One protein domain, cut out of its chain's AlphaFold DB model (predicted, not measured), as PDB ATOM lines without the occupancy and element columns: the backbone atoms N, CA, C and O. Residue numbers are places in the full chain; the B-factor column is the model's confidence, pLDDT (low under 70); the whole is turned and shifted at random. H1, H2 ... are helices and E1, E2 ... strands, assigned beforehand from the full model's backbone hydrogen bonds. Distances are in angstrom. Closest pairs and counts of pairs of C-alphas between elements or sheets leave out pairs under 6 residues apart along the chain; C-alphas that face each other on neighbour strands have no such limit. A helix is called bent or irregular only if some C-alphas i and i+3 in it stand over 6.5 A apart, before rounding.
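AT A GLANCE: This is residues 683 to 797 of the 928 residues of an uncharacterized protein of Digitaria exilis (UniProt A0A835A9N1). A small hairpin of two short strands, E1 and E2, and the helix H1 make one end of the domain, and the long helix H3 and short H4 make the other, with short H2 set crosswise on H3 on the side toward the middle. A long loop, residues 692 to 725, runs from the hairpin toward the H3 end and folds back to H1. The printed part has 115 residues, in the order E1, E2, H1, H2, H3, H4; the one sheet, E1 - E2, is antiparallel. The class is mostly helix, though under half of the residues are in named elements. The whole is compact, with a radius of gyration of the C-alphas of 14.5 A and spans of 39 by 32 by 22 A.

IN THESE COORDINATES: E1 is residues 684 to 686, 6.3 A from first to last C-alpha, and begins at C-alpha 684 at (174.049, 158.317, 328.302). E2 is residues 689 to 691, 6.4 A. H3, the longest helix, is residues 766 to 781, 22.5 A, and begins at C-alpha 766 at (144.661, 166.280, 317.886). H2 is residues 748 to 753, 8.6 A. H1 is residues 726 to 738, 18.4 A, and is irregular: C-alphas 730 and 733 are 8.1 A apart. H4 is residues 788 to 794, 9.7 A, and ends at C-alpha 794 at (148.513, 172.462, 332.419).

HOW THE PARTS SIT: E1 and E2 form a hairpin with a tight link, antiparallel, with 137 degrees between their directions. Their C-alphas 685 and 690 face each other at 4.5 A. N 691 and O 684 are within hydrogen-bond range at 2.8 A, and N 689 and O 686 at 2.9 A. E1 and H1 are apart. H1 touches no helix. H2 touches H3, about perpendicular at 82 degrees; their closest C-alphas are those of Ala 748 and Cys 775, 4.5 A apart, and H3 touches H2 with residues 772 to 779 alone. H2 and H4 are close but not clearly touching, about perpendicular at 79 degrees; their closest C-alphas are those of Ile 752 and Ser 790, 6.2 A apart. H3 and H4 are apart. In H2 and H3 every O i to N i+4 pair is within hydrogen-bond range; in H4 2 of 3 are, and in H1 4 of 9, beside 8 of 10 O i to N i+3 pairs.

THE WHOLE: The two C-alphas farthest apart are those of Tyr 720 and Gly 783, at 40.7 A. The printed part has no cut. The links E2 to H1, with 34 residues, and H2 to H3, with 12, are long. The mean pLDDT of the printed part is 84.4; residues 759 to 762 and 782 to 784 are under 70.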
ATOM      1  N   TRP A 683     176.078 158.128 332.080       91.75
ATOM      2  CA  TRP A 683     176.894 157.892 330.879       91.75
ATOM      3  C   TRP A 683     176.149 158.046 329.544       91.75
ATOM      4  O   TRP A 683     176.803 158.166 328.511       91.75
ATOM      5  N   LEU A 684     174.811 158.071 329.531       91.88
ATOM      6  CA  LEU A 684     174.049 158.317 328.302       91.88
ATOM      7  C   LEU A 684     173.977 159.814 328.029       91.88
ATOM      8  O   LEU A 684     173.426 160.562 328.838       91.88
ATOM      9  N   TYR A 685     174.476 160.249 326.875       91.00
ATOM     10  CA  TYR A 685     174.236 161.609 326.413       91.00
ATOM     11  C   TYR A 685     172.815 161.734 325.853       91.00
ATOM     12  O   TYR A 685     172.330 160.871 325.118       91.00
ATOM     13  N   THR A 686     172.122 162.800 326.248       92.06
ATOM     14  CA  THR A 686     170.746 163.091 325.840       92.06
ATOM     15  C   THR A 686     170.612 164.556 325.444       92.06
ATOM     16  O   THR A 686     171.455 165.384 325.798       92.06
ATOM     17  N   SER A 687     169.484 164.910 324.832       87.88
ATOM     18  CA  SER A 687     169.040 166.300 324.626       87.88
ATOM     19  C   SER A 687     169.085 167.184 325.888       87.88
ATOM     20  O   SER A 687     169.106 168.407 325.774       87.88
ATOM     21  N   LEU A 688     169.113 166.590 327.092       89.25
ATOM     22  CA  LEU A 688     169.223 167.270 328.390       89.25
ATOM     23  C   LEU A 688     170.536 166.944 329.130       89.25
ATOM     24  O   LEU A 688     170.555 166.893 330.370       89.25
ATOM     25  N   GLY A 689     171.613 166.704 328.377       89.75
ATOM     26  CA  GLY A 689     172.955 166.378 328.869       89.75
ATOM     27  C   GLY A 689     173.116 164.915 329.293       89.75
ATOM     28  O   GLY A 689     172.286 164.063 328.973       89.75
ATOM     29  N   PHE A 690     174.185 164.618 330.035       91.00
ATOM     30  CA  PHE A 690     174.457 163.271 330.542       91.00
ATOM     31  C   PHE A 690     173.430 162.819 331.599       91.00
ATOM     32  O   PHE A 690     173.193 163.498 332.606       91.00
ATOM     33  N   ARG A 691     172.828 161.646 331.375       92.31
ATOM     34  CA  ARG A 691     171.785 161.014 332.201       92.31
ATOM     35  C   ARG A 691     172.138 159.559 332.497       92.31
ATOM     36  O   ARG A 691     172.908 158.930 331.773       92.31
ATOM     37  N   SER A 692     171.563 159.021 333.568       93.56
ATOM     38  CA  SER A 692     171.514 157.575 333.777       93.56
ATOM     39  C   SER A 692     170.491 156.948 332.820       93.56
ATOM     40  O   SER A 692     169.546 157.630 332.411       93.56
ATOM     41  N   PRO A 693     170.594 155.647 332.501       93.75
ATOM     42  CA  PRO A 693     169.554 154.917 331.770       93.75
ATOM     43  C   PRO A 693     168.152 155.091 332.347       93.75
ATOM     44  O   PRO A 693     167.196 155.301 331.606       93.75
ATOM     45  N   THR A 694     168.031 155.100 333.673       91.25
ATOM     46  CA  THR A 694     166.771 155.330 334.389       91.25
ATOM     47  C   THR A 694     166.143 156.708 334.149       91.25
ATOM     48  O   THR A 694     164.934 156.839 334.348       91.25
ATOM     49  N   ASP A 695     166.909 157.694 333.675       91.50
ATOM     50  CA  ASP A 695     166.472 159.063 333.367       91.50
ATOM     51  C   ASP A 695     166.580 159.411 331.864       91.50
ATOM     52  O   ASP A 695     166.535 160.585 331.493       91.50
ATOM     53  N   ALA A 696     166.689 158.401 330.991       93.50
ATOM     54  CA  ALA A 696     166.809 158.556 329.540       93.50
ATOM     55  C   ALA A 696     165.649 157.898 328.763       93.50
ATOM     56  O   ALA A 696     164.999 156.948 329.221       93.50
ATOM     57  N   ILE A 697     165.398 158.400 327.551       93.19
ATOM     58  CA  ILE A 697     164.351 157.932 326.634       93.19
ATOM     59  C   ILE A 697     164.977 157.558 325.289       93.19
ATOM     60  O   ILE A 697     165.725 158.340 324.713       93.19
ATOM     61  N   LEU A 698     164.620 156.393 324.744       92.69
ATOM     62  CA  LEU A 698     164.958 156.044 323.361       92.69
ATOM     63  C   LEU A 698     163.851 156.576 322.438       92.69
ATOM     64  O   LEU A 698     162.680 156.215 322.612       92.69
ATOM     65  N   PHE A 699     164.206 157.467 321.509       88.50
ATOM     66  CA  PHE A 699     163.242 158.118 320.622       88.50
ATOM     67  C   PHE A 699     162.623 157.121 319.629       88.50
ATOM     68  O   PHE A 699     163.268 156.206 319.148       88.50
ATOM     69  N   TYR A 700     161.339 157.285 319.335       85.50
ATOM     70  CA  TYR A 700     160.583 156.531 318.330       85.50
ATOM     71  C   TYR A 700     159.369 157.380 317.952       85.50
ATOM     72  O   TYR A 700     158.872 158.117 318.804       85.50
ATOM     73  N   ASP A 701     158.807 157.204 316.758       83.56
ATOM     74  CA  ASP A 701     157.693 157.999 316.203       83.56
ATOM     75  C   ASP A 701     156.518 158.225 317.173       83.56
ATOM     76  O   ASP A 701     155.897 159.285 317.195       83.56
ATOM     77  N   THR A 702     156.239 157.262 318.060       84.56
ATOM     78  CA  THR A 702     155.212 157.392 319.111       84.56
ATOM     79  C   THR A 702     155.411 158.590 320.056       84.56
ATOM     80  O   THR A 702     154.439 159.061 320.649       84.56
ATOM     81  N   TRP A 703     156.640 159.098 320.186       87.25
ATOM     82  CA  TRP A 703     157.010 160.270 320.982       87.25
ATOM     83  C   TRP A 703     156.889 161.595 320.215       87.25
ATOM     84  O   TRP A 703     156.799 162.647 320.848       87.25
ATOM     85  N   GLN A 704     156.838 161.568 318.880       86.25
ATOM     86  CA  GLN A 704     156.760 162.760 318.026       86.25
ATOM     87  C   GLN A 704     155.581 163.701 318.362       86.25
ATOM     88  O   GLN A 704     155.774 164.913 318.315       86.25
ATOM     89  N   PRO A 705     154.381 163.229 318.773       85.81
ATOM     90  CA  PRO A 705     153.306 164.133 319.189       85.81
ATOM     91  C   PRO A 705     153.578 164.872 320.508       85.81
ATOM     92  O   PRO A 705     152.852 165.814 320.815       85.81
ATOM     93  N   LEU A 706     154.554 164.422 321.308       86.25
ATOM     94  CA  LEU A 706     154.856 164.923 322.654       86.25
ATOM     95  C   LEU A 706     156.119 165.792 322.708       86.25
ATOM     96  O   LEU A 706     156.194 166.672 323.563       86.25
ATOM     97  N   SER A 707     157.089 165.583 321.812       81.69
ATOM     98  CA  SER A 707     158.342 166.351 321.805       81.69
ATOM     99  C   SER A 707     158.186 167.880 321.683       81.69
ATOM    100  O   SER A 707     159.008 168.572 322.277       81.69
ATOM    101  N   PRO A 708     157.151 168.463 321.029       83.25
ATOM    102  CA  PRO A 708     156.990 169.923 320.984       83.25
ATOM    103  C   PRO A 708     156.438 170.548 322.276       83.25
ATOM    104  O   PRO A 708     156.379 171.771 322.376       83.25
ATOM    105  N   ILE A 709     155.958 169.733 323.224       85.50
ATOM    106  CA  ILE A 709     155.238 170.187 324.430       85.50
ATOM    107  C   ILE A 709     155.869 169.711 325.744       85.50
ATOM    108  O   ILE A 709     155.344 170.005 326.819       85.50
ATOM    109  N   ALA A 710     156.961 168.951 325.673       87.38
ATOM    110  CA  ALA A 710     157.713 168.477 326.824       87.38
ATOM    111  C   ALA A 710     159.194 168.339 326.459       87.38
ATOM    112  O   ALA A 710     159.542 167.706 325.459       87.38
ATOM    113  N   ASN A 711     160.065 168.885 327.305       87.31
ATOM    114  CA  ASN A 711     161.513 168.768 327.152       87.31
ATOM    115  C   ASN A 711     161.961 167.371 327.598       87.31
ATOM    116  O   ASN A 711     162.299 167.144 328.756       87.31
ATOM    117  N   LEU A 712     161.918 166.411 326.677       90.44
ATOM    118  CA  LEU A 712     162.172 164.999 326.956       90.44
ATOM    119  C   LEU A 712     163.659 164.635 326.750       90.44
ATOM    120  O   LEU A 712     164.214 165.016 325.717       90.44
ATOM    121  N   PRO A 713     164.297 163.885 327.678       92.06
ATOM    122  CA  PRO A 713     165.697 163.449 327.582       92.06
ATOM    123  C   PRO A 713     165.859 162.291 326.586       92.06
ATOM    124  O   PRO A 713     166.091 161.141 326.968       92.06
ATOM    125  N   PHE A 714     165.698 162.585 325.298       92.25
ATOM    126  CA  PHE A 714     165.987 161.634 324.230       92.25
ATOM    127  C   PHE A 714     167.493 161.392 324.144       92.25
ATOM    128  O   PHE A 714     168.262 162.353 324.145       92.25
ATOM    129  N   ILE A 715     167.898 160.122 324.087       92.88
ATOM    130  CA  ILE A 715     169.280 159.717 323.796       92.88
ATOM    131  C   ILE A 715     169.686 160.323 322.451       92.88
ATOM    132  O   ILE A 715     168.910 160.268 321.500       92.88
ATOM    133  N   ASP A 716     170.883 160.901 322.402       89.69
ATOM    134  CA  ASP A 716     171.462 161.434 321.170       89.69
ATOM    135  C   ASP A 716     171.868 160.268 320.252       89.69
ATOM    136  O   ASP A 716     172.782 159.500 320.567       89.69
ATOM    137  N   ASP A 717     171.140 160.095 319.149       88.25
ATOM    138  CA  ASP A 717     171.379 159.081 318.118       88.25
ATOM    139  C   ASP A 717     172.164 159.622 316.912       88.25
ATOM    140  O   ASP A 717     172.319 158.918 315.912       88.25
ATOM    141  N   GLY A 718     172.710 160.839 317.009       86.81
ATOM    142  CA  GLY A 718     173.646 161.374 316.027       86.81
ATOM    143  C   GLY A 718     175.002 160.657 316.033       86.81
ATOM    144  O   GLY A 718     175.383 159.992 316.996       86.81
ATOM    145  N   ASP A 719     175.767 160.831 314.954       80.81
ATOM    146  CA  ASP A 719     177.137 160.301 314.820       80.81
ATOM    147  C   ASP A 719     178.238 161.301 315.225       80.81
ATOM    148  O   ASP A 719     179.429 161.008 315.112       80.81
ATOM    149  N   TYR A 720     177.858 162.488 315.706       74.62
ATOM    150  CA  TYR A 720     178.783 163.548 316.107       74.62
ATOM    151  C   TYR A 720     178.856 163.693 317.636       74.62
ATOM    152  O   TYR A 720     177.897 163.431 318.360       74.62
ATOM    153  N   CYS A 721     179.998 164.182 318.128       78.50
ATOM    154  CA  CYS A 721     180.245 164.477 319.543       78.50
ATOM    155  C   CYS A 721     180.040 163.266 320.480       78.50
ATOM    156  O   CYS A 721     180.903 162.393 320.542       78.50
ATOM    157  N   HIS A 722     178.939 163.243 321.238       79.94
ATOM    158  CA  HIS A 722     178.626 162.215 322.237       79.94
ATOM    159  C   HIS A 722     177.454 161.308 321.823       79.94
ATOM    160  O   HIS A 722     177.028 160.470 322.621       79.94
ATOM    161  N   GLY A 723     176.930 161.482 320.607       85.06
ATOM    162  CA  GLY A 723     175.861 160.651 320.077       85.06
ATOM    163  C   GLY A 723     176.297 159.196 319.867       85.06
ATOM    164  O   GLY A 723     177.474 158.884 319.653       85.06
ATOM    165  N   LEU A 724     175.333 158.284 319.981       87.62
ATOM    166  CA  LEU A 724     175.555 156.837 319.920       87.62
ATOM    167  C   LEU A 724     175.218 156.223 318.556       87.62
ATOM    168  O   LEU A 724     175.265 154.998 318.427       87.62
ATOM    169  N   GLY A 725     174.937 157.062 317.552       88.56
ATOM    170  CA  GLY A 725     174.539 156.664 316.203       88.56
ATOM    171  C   GLY A 725     173.248 155.847 316.152       88.56
ATOM    172  O   GLY A 725     172.650 155.488 317.172       88.56
ATOM    173  N   HIS A 726     172.830 155.467 314.946       87.38
ATOM    174  CA  HIS A 726     171.679 154.577 314.781       87.38
ATOM    175  C   HIS A 726     171.933 153.141 315.288       87.38
ATOM    176  O   HIS A 726     170.972 152.389 315.478       87.38
ATOM    177  N   GLU A 727     173.177 152.739 315.585       88.81
ATOM    178  CA  GLU A 727     173.467 151.428 316.187       88.81
ATOM    179  C   GLU A 727     172.794 151.248 317.558       88.81
ATOM    180  O   GLU A 727     172.463 150.117 317.930       88.81
ATOM    181  N   ILE A 728     172.524 152.340 318.287       90.62
ATOM    182  CA  ILE A 728     171.890 152.308 319.614       90.62
ATOM    183  C   ILE A 728     170.513 151.626 319.599       90.62
ATOM    184  O   ILE A 728     170.138 150.937 320.550       90.62
ATOM    185  N   TYR A 729     169.783 151.723 318.483       90.12
ATOM    186  CA  TYR A 729     168.482 151.078 318.298       90.12
ATOM    187  C   TYR A 729     168.561 149.552 318.269       90.12
ATOM    188  O   TYR A 729     167.594 148.884 318.647       90.12
ATOM    189  N   SER A 730     169.711 148.988 317.886       91.50
ATOM    190  CA  SER A 730     169.941 147.542 317.948       91.50
ATOM    191  C   SER A 730     170.018 147.019 319.386       91.50
ATOM    192  O   SER A 730     169.791 145.832 319.601       91.50
ATOM    193  N   TYR A 731     170.268 147.889 320.375       91.75
ATOM    194  CA  TYR A 731     170.390 147.562 321.803       91.75
ATOM    195  C   TYR A 731     169.122 147.863 322.624       91.75
ATOM    196  O   TYR A 731     169.160 148.018 323.846       91.75
ATOM    197  N   LYS A 732     167.956 147.952 321.968       90.19
ATOM    198  CA  LYS A 732     166.664 148.268 322.608       90.19
ATOM    199  C   LYS A 732     166.335 147.381 323.820       90.19
ATOM    200  O   LYS A 732     165.718 147.868 324.768       90.19
ATOM    201  N   GLY A 733     166.674 146.091 323.769       88.56
ATOM    202  CA  GLY A 733     166.380 145.141 324.847       88.56
ATOM    203  C   GLY A 733     167.215 145.430 326.091       88.56
ATOM    204  O   GLY A 733     166.676 145.621 327.179       88.56
ATOM    205  N   GLU A 734     168.518 145.568 325.886       90.81
ATOM    206  CA  GLU A 734     169.531 145.843 326.901       90.81
ATOM    207  C   GLU A 734     169.283 147.204 327.564       90.81
ATOM    208  O   GLU A 734     169.230 147.313 328.789       90.81
ATOM    209  N   LEU A 735     169.017 148.241 326.761       92.38
ATOM    210  CA  LEU A 735     168.669 149.579 327.247       92.38
ATOM    211  C   LEU A 735     167.402 149.557 328.117       92.38
ATOM    212  O   LEU A 735     167.363 150.203 329.165       92.38
ATOM    213  N   LYS A 736     166.377 148.782 327.737       91.19
ATOM    214  CA  LYS A 736     165.139 148.632 328.524       91.19
ATOM    215  C   LYS A 736     165.390 147.959 329.882       91.19
ATOM    216  O   LYS A 736     164.752 148.339 330.862       91.19
ATOM    217  N   GLU A 737     166.323 147.013 329.968       88.44
ATOM    218  CA  GLU A 737     166.705 146.312 331.213       88.44
ATOM    219  C   GLU A 737     167.636 147.136 332.119       88.44
ATOM    220  O   GLU A 737     167.606 147.001 333.351       88.44
ATOM    221  N   LEU A 738     168.403 148.048 331.518       90.75
ATOM    222  CA  LEU A 738     169.134 149.122 332.196       90.75
ATOM    223  C   LEU A 738     168.205 150.242 332.710       90.75
ATOM    224  O   LEU A 738     168.602 151.014 333.575       90.75
ATOM    225  N   GLY A 739     166.958 150.313 332.232       90.69
ATOM    226  CA  GLY A 739     165.935 151.254 332.707       90.69
ATOM    227  C   GLY A 739     165.573 152.384 331.736       90.69
ATOM    228  O   GLY A 739     164.732 153.216 332.085       90.69
ATOM    229  N   VAL A 740     166.142 152.397 330.524       93.69
ATOM    230  CA  VAL A 740     165.778 153.357 329.468       93.69
ATOM    231  C   VAL A 740     164.312 153.200 329.106       93.69
ATOM    232  O   VAL A 740     163.797 152.107 328.845       93.69
ATOM    233  N   THR A 741     163.617 154.328 329.042       92.00
ATOM    234  CA  THR A 741     162.199 154.341 328.703       92.00
ATOM    235  C   THR A 741     162.027 154.300 327.187       92.00
ATOM    236  O   THR A 741     162.117 155.314 326.506       92.00
ATOM    237  N   VAL A 742     161.760 153.107 326.653       88.50
ATOM    238  CA  VAL A 742     161.585 152.869 325.204       88.50
ATOM    239  C   VAL A 742     160.133 152.996 324.709       88.50
ATOM    240  O   VAL A 742     159.882 152.946 323.510       88.50
ATOM    241  N   GLU A 743     159.154 153.127 325.612       85.31
ATOM    242  CA  GLU A 743     157.716 153.145 325.295       85.31
ATOM    243  C   GLU A 743     156.995 154.287 326.030       85.31
ATOM    244  O   GLU A 743     157.004 154.334 327.263       85.31
ATOM    245  N   VAL A 744     156.272 155.139 325.288       82.25
ATOM    246  CA  VAL A 744     155.504 156.298 325.807       82.25
ATOM    247  C   VAL A 744     154.613 155.940 326.998       82.25
ATOM    248  O   VAL A 744     154.487 156.715 327.945       82.25
ATOM    249  N   LYS A 745     154.014 154.740 326.997       80.25
ATOM    250  CA  LYS A 745     153.097 154.295 328.058       80.25
ATOM    251  C   LYS A 745     153.757 154.257 329.447       80.25
ATOM    252  O   LYS A 745     153.075 154.532 330.430       80.25
ATOM    253  N   ASN A 746     155.067 153.994 329.499       82.19
ATOM    254  CA  ASN A 746     155.898 153.983 330.708       82.19
ATOM    255  C   ASN A 746     156.555 155.356 330.975       82.19
ATOM    256  O   ASN A 746     157.105 155.596 332.047       82.19
ATOM    257  N   GLY A 747     156.501 156.264 329.998       84.81
ATOM    258  CA  GLY A 747     157.168 157.564 329.996       84.81
ATOM    259  C   GLY A 747     156.384 158.726 330.583       84.81
ATOM    260  O   GLY A 747     156.899 159.842 330.618       84.81
ATOM    261  N   ALA A 748     155.166 158.485 331.077       85.00
ATOM    262  CA  ALA A 748     154.289 159.523 331.613       85.00
ATOM    263  C   ALA A 748     154.980 160.428 332.651       85.00
ATOM    264  O   ALA A 748     154.763 161.637 332.639       85.00
ATOM    265  N   ARG A 749     155.866 159.874 333.496       85.88
ATOM    266  CA  ARG A 749     156.636 160.650 334.485       85.88
ATOM    267  C   ARG A 749     157.490 161.759 333.862       85.88
ATOM    268  O   ARG A 749     157.504 162.852 334.411       85.88
ATOM    269  N   PHE A 750     158.135 161.505 332.720       87.31
ATOM    270  CA  PHE A 750     158.968 162.497 332.031       87.31
ATOM    271  C   PHE A 750     158.108 163.593 331.406       87.31
ATOM    272  O   PHE A 750     158.386 164.772 331.589       87.31
ATOM    273  N   VAL A 751     157.033 163.210 330.711       87.25
ATOM    274  CA  VAL A 751     156.130 164.149 330.024       87.25
ATOM    275  C   VAL A 751     155.473 165.114 331.012       87.25
ATOM    276  O   VAL A 751     155.371 166.302 330.729       87.25
ATOM    277  N   ILE A 752     155.052 164.624 332.183       84.69
ATOM    278  CA  ILE A 752     154.419 165.456 333.214       84.69
ATOM    279  C   ILE A 752     155.435 166.377 333.907       84.69
ATOM    280  O   ILE A 752     155.132 167.550 334.114       84.69
ATOM    281  N   SER A 753     156.636 165.894 334.253       82.06
ATOM    282  CA  SER A 753     157.637 166.711 334.960       82.06
ATOM    283  C   SER A 753     158.318 167.755 334.066       82.06
ATOM    284  O   SER A 753     158.590 168.865 334.515       82.06
ATOM    285  N   SER A 754     158.551 167.431 332.791       83.81
ATOM    286  CA  SER A 754     159.232 168.300 331.818       83.81
ATOM    287  C   SER A 754     158.292 169.077 330.891       83.81
ATOM    288  O   SER A 754     158.743 169.656 329.902       83.81
ATOM    289  N   LEU A 755     156.992 169.106 331.209       86.06
ATOM    290  CA  LEU A 755     155.977 169.793 330.414       86.06
ATOM    291  C   LEU A 755     156.366 171.261 330.159       86.06
ATOM    292  O   LEU A 755     156.860 171.958 331.054       86.06
ATOM    293  N   SER A 756     156.125 171.720 328.937       82.88
ATOM    294  CA  SER A 756     156.417 173.065 328.439       82.88
ATOM    295  C   SER A 756     155.499 173.365 327.249       82.88
ATOM    296  O   SER A 756     155.933 173.360 326.099       82.88
ATOM    297  N   ILE A 757     154.205 173.560 327.519       77.50
ATOM    298  CA  ILE A 757     153.202 173.835 326.481       77.50
ATOM    299  C   ILE A 757     153.469 175.227 325.876       77.50
ATOM    300  O   ILE A 757     153.430 176.216 326.610       77.50
ATOM    301  N   PRO A 758     153.733 175.347 324.560       72.69
ATOM    302  CA  PRO A 758     153.925 176.647 323.926       72.69
ATOM    303  C   PRO A 758     152.608 177.424 323.830       72.69
ATOM    304  O   PRO A 758     151.548 176.844 323.606       72.69
ATOM    305  N   SER A 759     152.671 178.755 323.887       66.88
ATOM    306  CA  SER A 759     151.490 179.636 323.801       66.88
ATOM    307  C   SER A 759     150.799 179.662 322.421       66.88
ATOM    308  O   SER A 759     149.809 180.366 322.244       66.88
ATOM    309  N   GLY A 760     151.334 178.945 321.425       67.44
ATOM    310  CA  GLY A 760     150.846 178.932 320.045       67.44
ATOM    311  C   GLY A 760     149.854 177.789 319.768       67.44
ATOM    312  O   GLY A 760     150.237 176.621 319.880       67.44
ATOM    313  N   PRO A 761     148.614 178.067 319.315       64.88
ATOM    314  CA  PRO A 761     147.586 177.037 319.117       64.88
ATOM    315  C   PRO A 761     147.886 176.047 317.978       64.88
ATOM    316  O   PRO A 761     147.308 174.963 317.940       64.88
ATOM    317  N   SER A 762     148.787 176.385 317.051       67.62
ATOM    318  CA  SER A 762     149.170 175.536 315.910       67.62
ATOM    319  C   SER A 762     149.915 174.256 316.304       67.62
ATOM    320  O   SER A 762     149.879 173.280 315.557       67.62
ATOM    321  N   ILE A 763     150.562 174.237 317.472       70.19
ATOM    322  CA  ILE A 763     151.350 173.094 317.961       70.19
ATOM    323  C   ILE A 763     150.444 172.029 318.612       70.19
ATOM    324  O   ILE A 763     150.763 170.839 318.613       70.19
ATOM    325  N   MET A 764     149.262 172.424 319.098       79.56
ATOM    326  CA  MET A 764     148.335 171.558 319.839       79.56
ATOM    327  C   MET A 764     147.432 170.733 318.916       79.56
ATOM    328  O   MET A 764     146.202 170.818 318.934       79.56
ATOM    329  N   SER A 765     148.065 169.878 318.111       83.31
ATOM    330  CA  SER A 765     147.372 168.932 317.237       83.31
ATOM    331  C   SER A 765     146.469 167.964 318.020       83.31
ATOM    332  O   SER A 765     146.693 167.661 319.198       83.31
ATOM    333  N   LYS A 766     145.481 167.373 317.334       83.31
ATOM    334  CA  LYS A 766     144.661 166.280 317.886       83.31
ATOM    335  C   LYS A 766     145.522 165.135 318.436       83.31
ATOM    336  O   LYS A 766     145.192 164.583 319.482       83.31
ATOM    337  N   ALA A 767     146.613 164.779 317.754       83.81
ATOM    338  CA  ALA A 767     147.518 163.721 318.199       83.81
ATOM    339  C   ALA A 767     148.246 164.114 319.495       83.81
ATOM    340  O   ALA A 767     148.226 163.352 320.457       83.81
ATOM    341  N   THR A 768     148.798 165.328 319.547       85.69
ATOM    342  CA  THR A 768     149.491 165.910 320.709       85.69
ATOM    343  C   THR A 768     148.606 165.916 321.953       85.69
ATOM    344  O   THR A 768     148.985 165.362 322.985       85.69
ATOM    345  N   VAL A 769     147.382 166.440 321.840       84.62
ATOM    346  CA  VAL A 769     146.401 166.470 322.938       84.62
ATOM    347  C   VAL A 769     146.042 165.064 323.422       84.62
ATOM    348  O   VAL A 769     146.042 164.801 324.624       84.62
ATOM    349  N   MET A 770     145.772 164.132 322.507       84.31
ATOM    350  CA  MET A 770     145.393 162.766 322.879       84.31
ATOM    351  C   MET A 770     146.565 161.981 323.493       84.31
ATOM    352  O   MET A 770     146.343 161.168 324.394       84.31
ATOM    353  N   SER A 771     147.805 162.241 323.069       86.81
ATOM    354  CA  SER A 771     149.012 161.675 323.683       86.81
ATOM    355  C   SER A 771     149.278 162.260 325.072       86.81
ATOM    356  O   SER A 771     149.569 161.499 325.996       86.81
ATOM    357  N   LEU A 772     149.098 163.573 325.266       87.25
ATOM    358  CA  LEU A 772     149.217 164.223 326.577       87.25
ATOM    359  C   LEU A 772     148.170 163.681 327.562       87.25
ATOM    360  O   LEU A 772     148.525 163.246 328.657       87.25
ATOM    361  N   LEU A 773     146.900 163.593 327.150       85.94
ATOM    362  CA  LEU A 773     145.832 162.979 327.951       85.94
ATOM    363  C   LEU A 773     146.109 161.499 328.263       85.94
ATOM    364  O   LEU A 773     145.767 161.027 329.346       85.94
ATOM    365  N   THR A 774     146.771 160.766 327.362       86.94
ATOM    366  CA  THR A 774     147.222 159.384 327.615       86.94
ATOM    367  C   THR A 774     148.337 159.327 328.659       86.94
ATOM    368  O   THR A 774     148.293 158.468 329.540       86.94
ATOM    369  N   CYS A 775     149.281 160.270 328.635       86.69
ATOM    370  CA  CYS A 775     150.315 160.385 329.664       86.69
ATOM    371  C   CYS A 775     149.706 160.737 331.028       86.69
ATOM    372  O   CYS A 775     149.960 160.027 331.997       86.69
ATOM    373  N   ILE A 776     148.824 161.742 331.095       84.94
ATOM    374  CA  ILE A 776     148.084 162.117 332.314       84.94
ATOM    375  C   ILE A 776     147.301 160.913 332.862       84.94
ATOM    376  O   ILE A 776     147.397 160.593 334.046       84.94
ATOM    377  N   LYS A 777     146.577 160.185 332.002       85.81
ATOM    378  CA  LYS A 777     145.820 158.983 332.386       85.81
ATOM    379  C   LYS A 777     146.707 157.885 332.975       85.81
ATOM    380  O   LYS A 777     146.323 157.267 333.966       85.81
ATOM    381  N   ASN A 778     147.874 157.638 332.387       84.25
ATOM    382  CA  ASN A 778     148.818 156.645 332.897       84.25
ATOM    383  C   ASN A 778     149.481 157.105 334.204       84.25
ATOM    384  O   ASN A 778     149.633 156.296 335.110       84.25
ATOM    385  N   TYR A 779     149.792 158.397 334.340       82.56
ATOM    386  CA  TYR A 779     150.341 158.979 335.567       82.56
ATOM    387  C   TYR A 779     149.360 158.858 336.748       82.56
ATOM    388  O   TYR A 779     149.732 158.388 337.821       82.56
ATOM    389  N   ILE A 780     148.079 159.182 336.526       79.69
ATOM    390  CA  ILE A 780     147.012 159.053 337.536       79.69
ATOM    391  C   ILE A 780     146.798 157.588 337.945       79.69
ATOM    392  O   ILE A 780     146.593 157.305 339.124       79.69
ATOM    393  N   LYS A 781     146.889 156.635 337.005       79.69
ATOM    394  CA  LYS A 781     146.805 155.193 337.315       79.69
ATOM    395  C   LYS A 781     147.895 154.710 338.277       79.69
ATOM    396  O   LYS A 781     147.674 153.719 338.962       79.69
ATOM    397  N   CYS A 782     149.037 155.393 338.345       68.12
ATOM    398  CA  CYS A 782     150.103 155.101 339.305       68.12
ATOM    399  C   CYS A 782     149.847 155.693 340.706       68.12
ATOM    400  O   CYS A 782     150.735 155.641 341.550       68.12
ATOM    401  N   GLY A 783     148.667 156.272 340.968       65.31
ATOM    402  CA  GLY A 783     148.281 156.819 342.276       65.31
ATOM    403  C   GLY A 783     148.876 158.192 342.609       65.31
ATOM    404  O   GLY A 783     148.569 158.748 343.660       65.31
ATOM    405  N   ALA A 784     149.696 158.765 341.725       67.62
ATOM    406  CA  ALA A 784     150.343 160.052 341.944       67.62
ATOM    407  C   ALA A 784     149.394 161.242 341.705       67.62
ATOM    408  O   ALA A 784     148.638 161.286 340.728       67.62
ATOM    409  N   SER A 785     149.472 162.259 342.569       74.06
ATOM    410  CA  SER A 785     148.950 163.596 342.270       74.06
ATOM    411  C   SER A 785     149.873 164.316 341.288       74.06
ATOM    412  O   SER A 785     151.089 164.144 341.353       74.06
ATOM    413  N   LEU A 786     149.318 165.156 340.410       77.06
ATOM    414  CA  LEU A 786     150.126 166.007 339.534       77.06
ATOM    415  C   LEU A 786     151.002 166.957 340.382       77.06
ATOM    416  O   LEU A 786     150.496 167.510 341.362       77.06
ATOM    417  N   PRO A 787     152.291 167.152 340.042       78.81
ATOM    418  CA  PRO A 787     153.124 168.177 340.673       78.81
ATOM    419  C   PRO A 787     152.522 169.572 340.468       78.81
ATOM    420  O   PRO A 787     151.966 169.837 339.403       78.81
ATOM    421  N   LYS A 788     152.670 170.477 341.449       74.94
ATOM    422  CA  LYS A 788     152.137 171.853 341.365       74.94
ATOM    423  C   LYS A 788     152.640 172.579 340.112       74.94
ATOM    424  O   LYS A 788     151.836 173.015 339.302       74.94
ATOM    425  N   ASP A 789     153.950 172.551 339.881       74.19
ATOM    426  CA  ASP A 789     154.606 173.151 338.712       74.19
ATOM    427  C   ASP A 789     154.078 172.591 337.376       74.19
ATOM    428  O   ASP A 789     154.022 173.296 336.370       74.19
ATOM    429  N   SER A 790     153.696 171.310 337.343       74.44
ATOM    430  CA  SER A 790     153.059 170.693 336.174       74.44
ATOM    431  C   SER A 790     151.609 171.151 336.029       74.44
ATOM    432  O   SER A 790     151.142 171.337 334.911       74.44
ATOM    433  N   GLN A 791     150.895 171.328 337.141       73.38
ATOM    434  CA  GLN A 791     149.504 171.764 337.172       73.38
ATOM    435  C   GLN A 791     149.364 173.206 336.660       73.38
ATOM    436  O   GLN A 791     148.541 173.439 335.778       73.38
ATOM    437  N   ASP A 792     150.235 174.124 337.085       75.69
ATOM    438  CA  ASP A 792     150.254 175.514 336.601       75.69
ATOM    439  C   ASP A 792     150.485 175.591 335.080       75.69
ATOM    440  O   ASP A 792     149.824 176.350 334.371       75.69
ATOM    441  N   LYS A 793     151.371 174.742 334.542       77.25
ATOM    442  CA  LYS A 793     151.621 174.629 333.092       77.25
ATOM    443  C   LYS A 793     150.492 173.938 332.324       77.25
ATOM    444  O   LYS A 793     150.338 174.165 331.127       77.25
ATOM    445  N   ILE A 794     149.720 173.075 332.986       80.69
ATOM    446  CA  ILE A 794     148.513 172.462 332.419       80.69
ATOM    447  C   ILE A 794     147.373 173.490 332.353       80.69
ATOM    448  O   ILE A 794     146.589 173.430 331.408       80.69
ATOM    449  N   CYS A 795     147.320 174.476 333.253       75.75
ATOM    450  CA  CYS A 795     146.362 175.593 333.239       75.75
ATOM    451  C   CYS A 795     146.642 176.663 332.153       75.75
ATOM    452  O   CYS A 795     146.380 177.848 332.350       75.75
ATOM    453  N   MET A 796     147.167 176.257 330.993       79.75
ATOM    454  CA  MET A 796     147.367 177.105 329.808       79.75
ATOM    455  C   MET A 796     146.278 176.878 328.746       79.75
ATOM    456  O   MET A 796     145.615 175.842 328.724       79.75
ATOM    457  N   LYS A 797     146.116 177.821 327.807       82.50
ATOM    458  CA  LYS A 797     145.102 177.745 326.739       82.50
ATOM    459  C   LYS A 797     145.520 176.808 325.603       82.50
ATOM    460  O   LYS A 797     146.028 177.252 324.578       82.50
TER     461      LYS A 797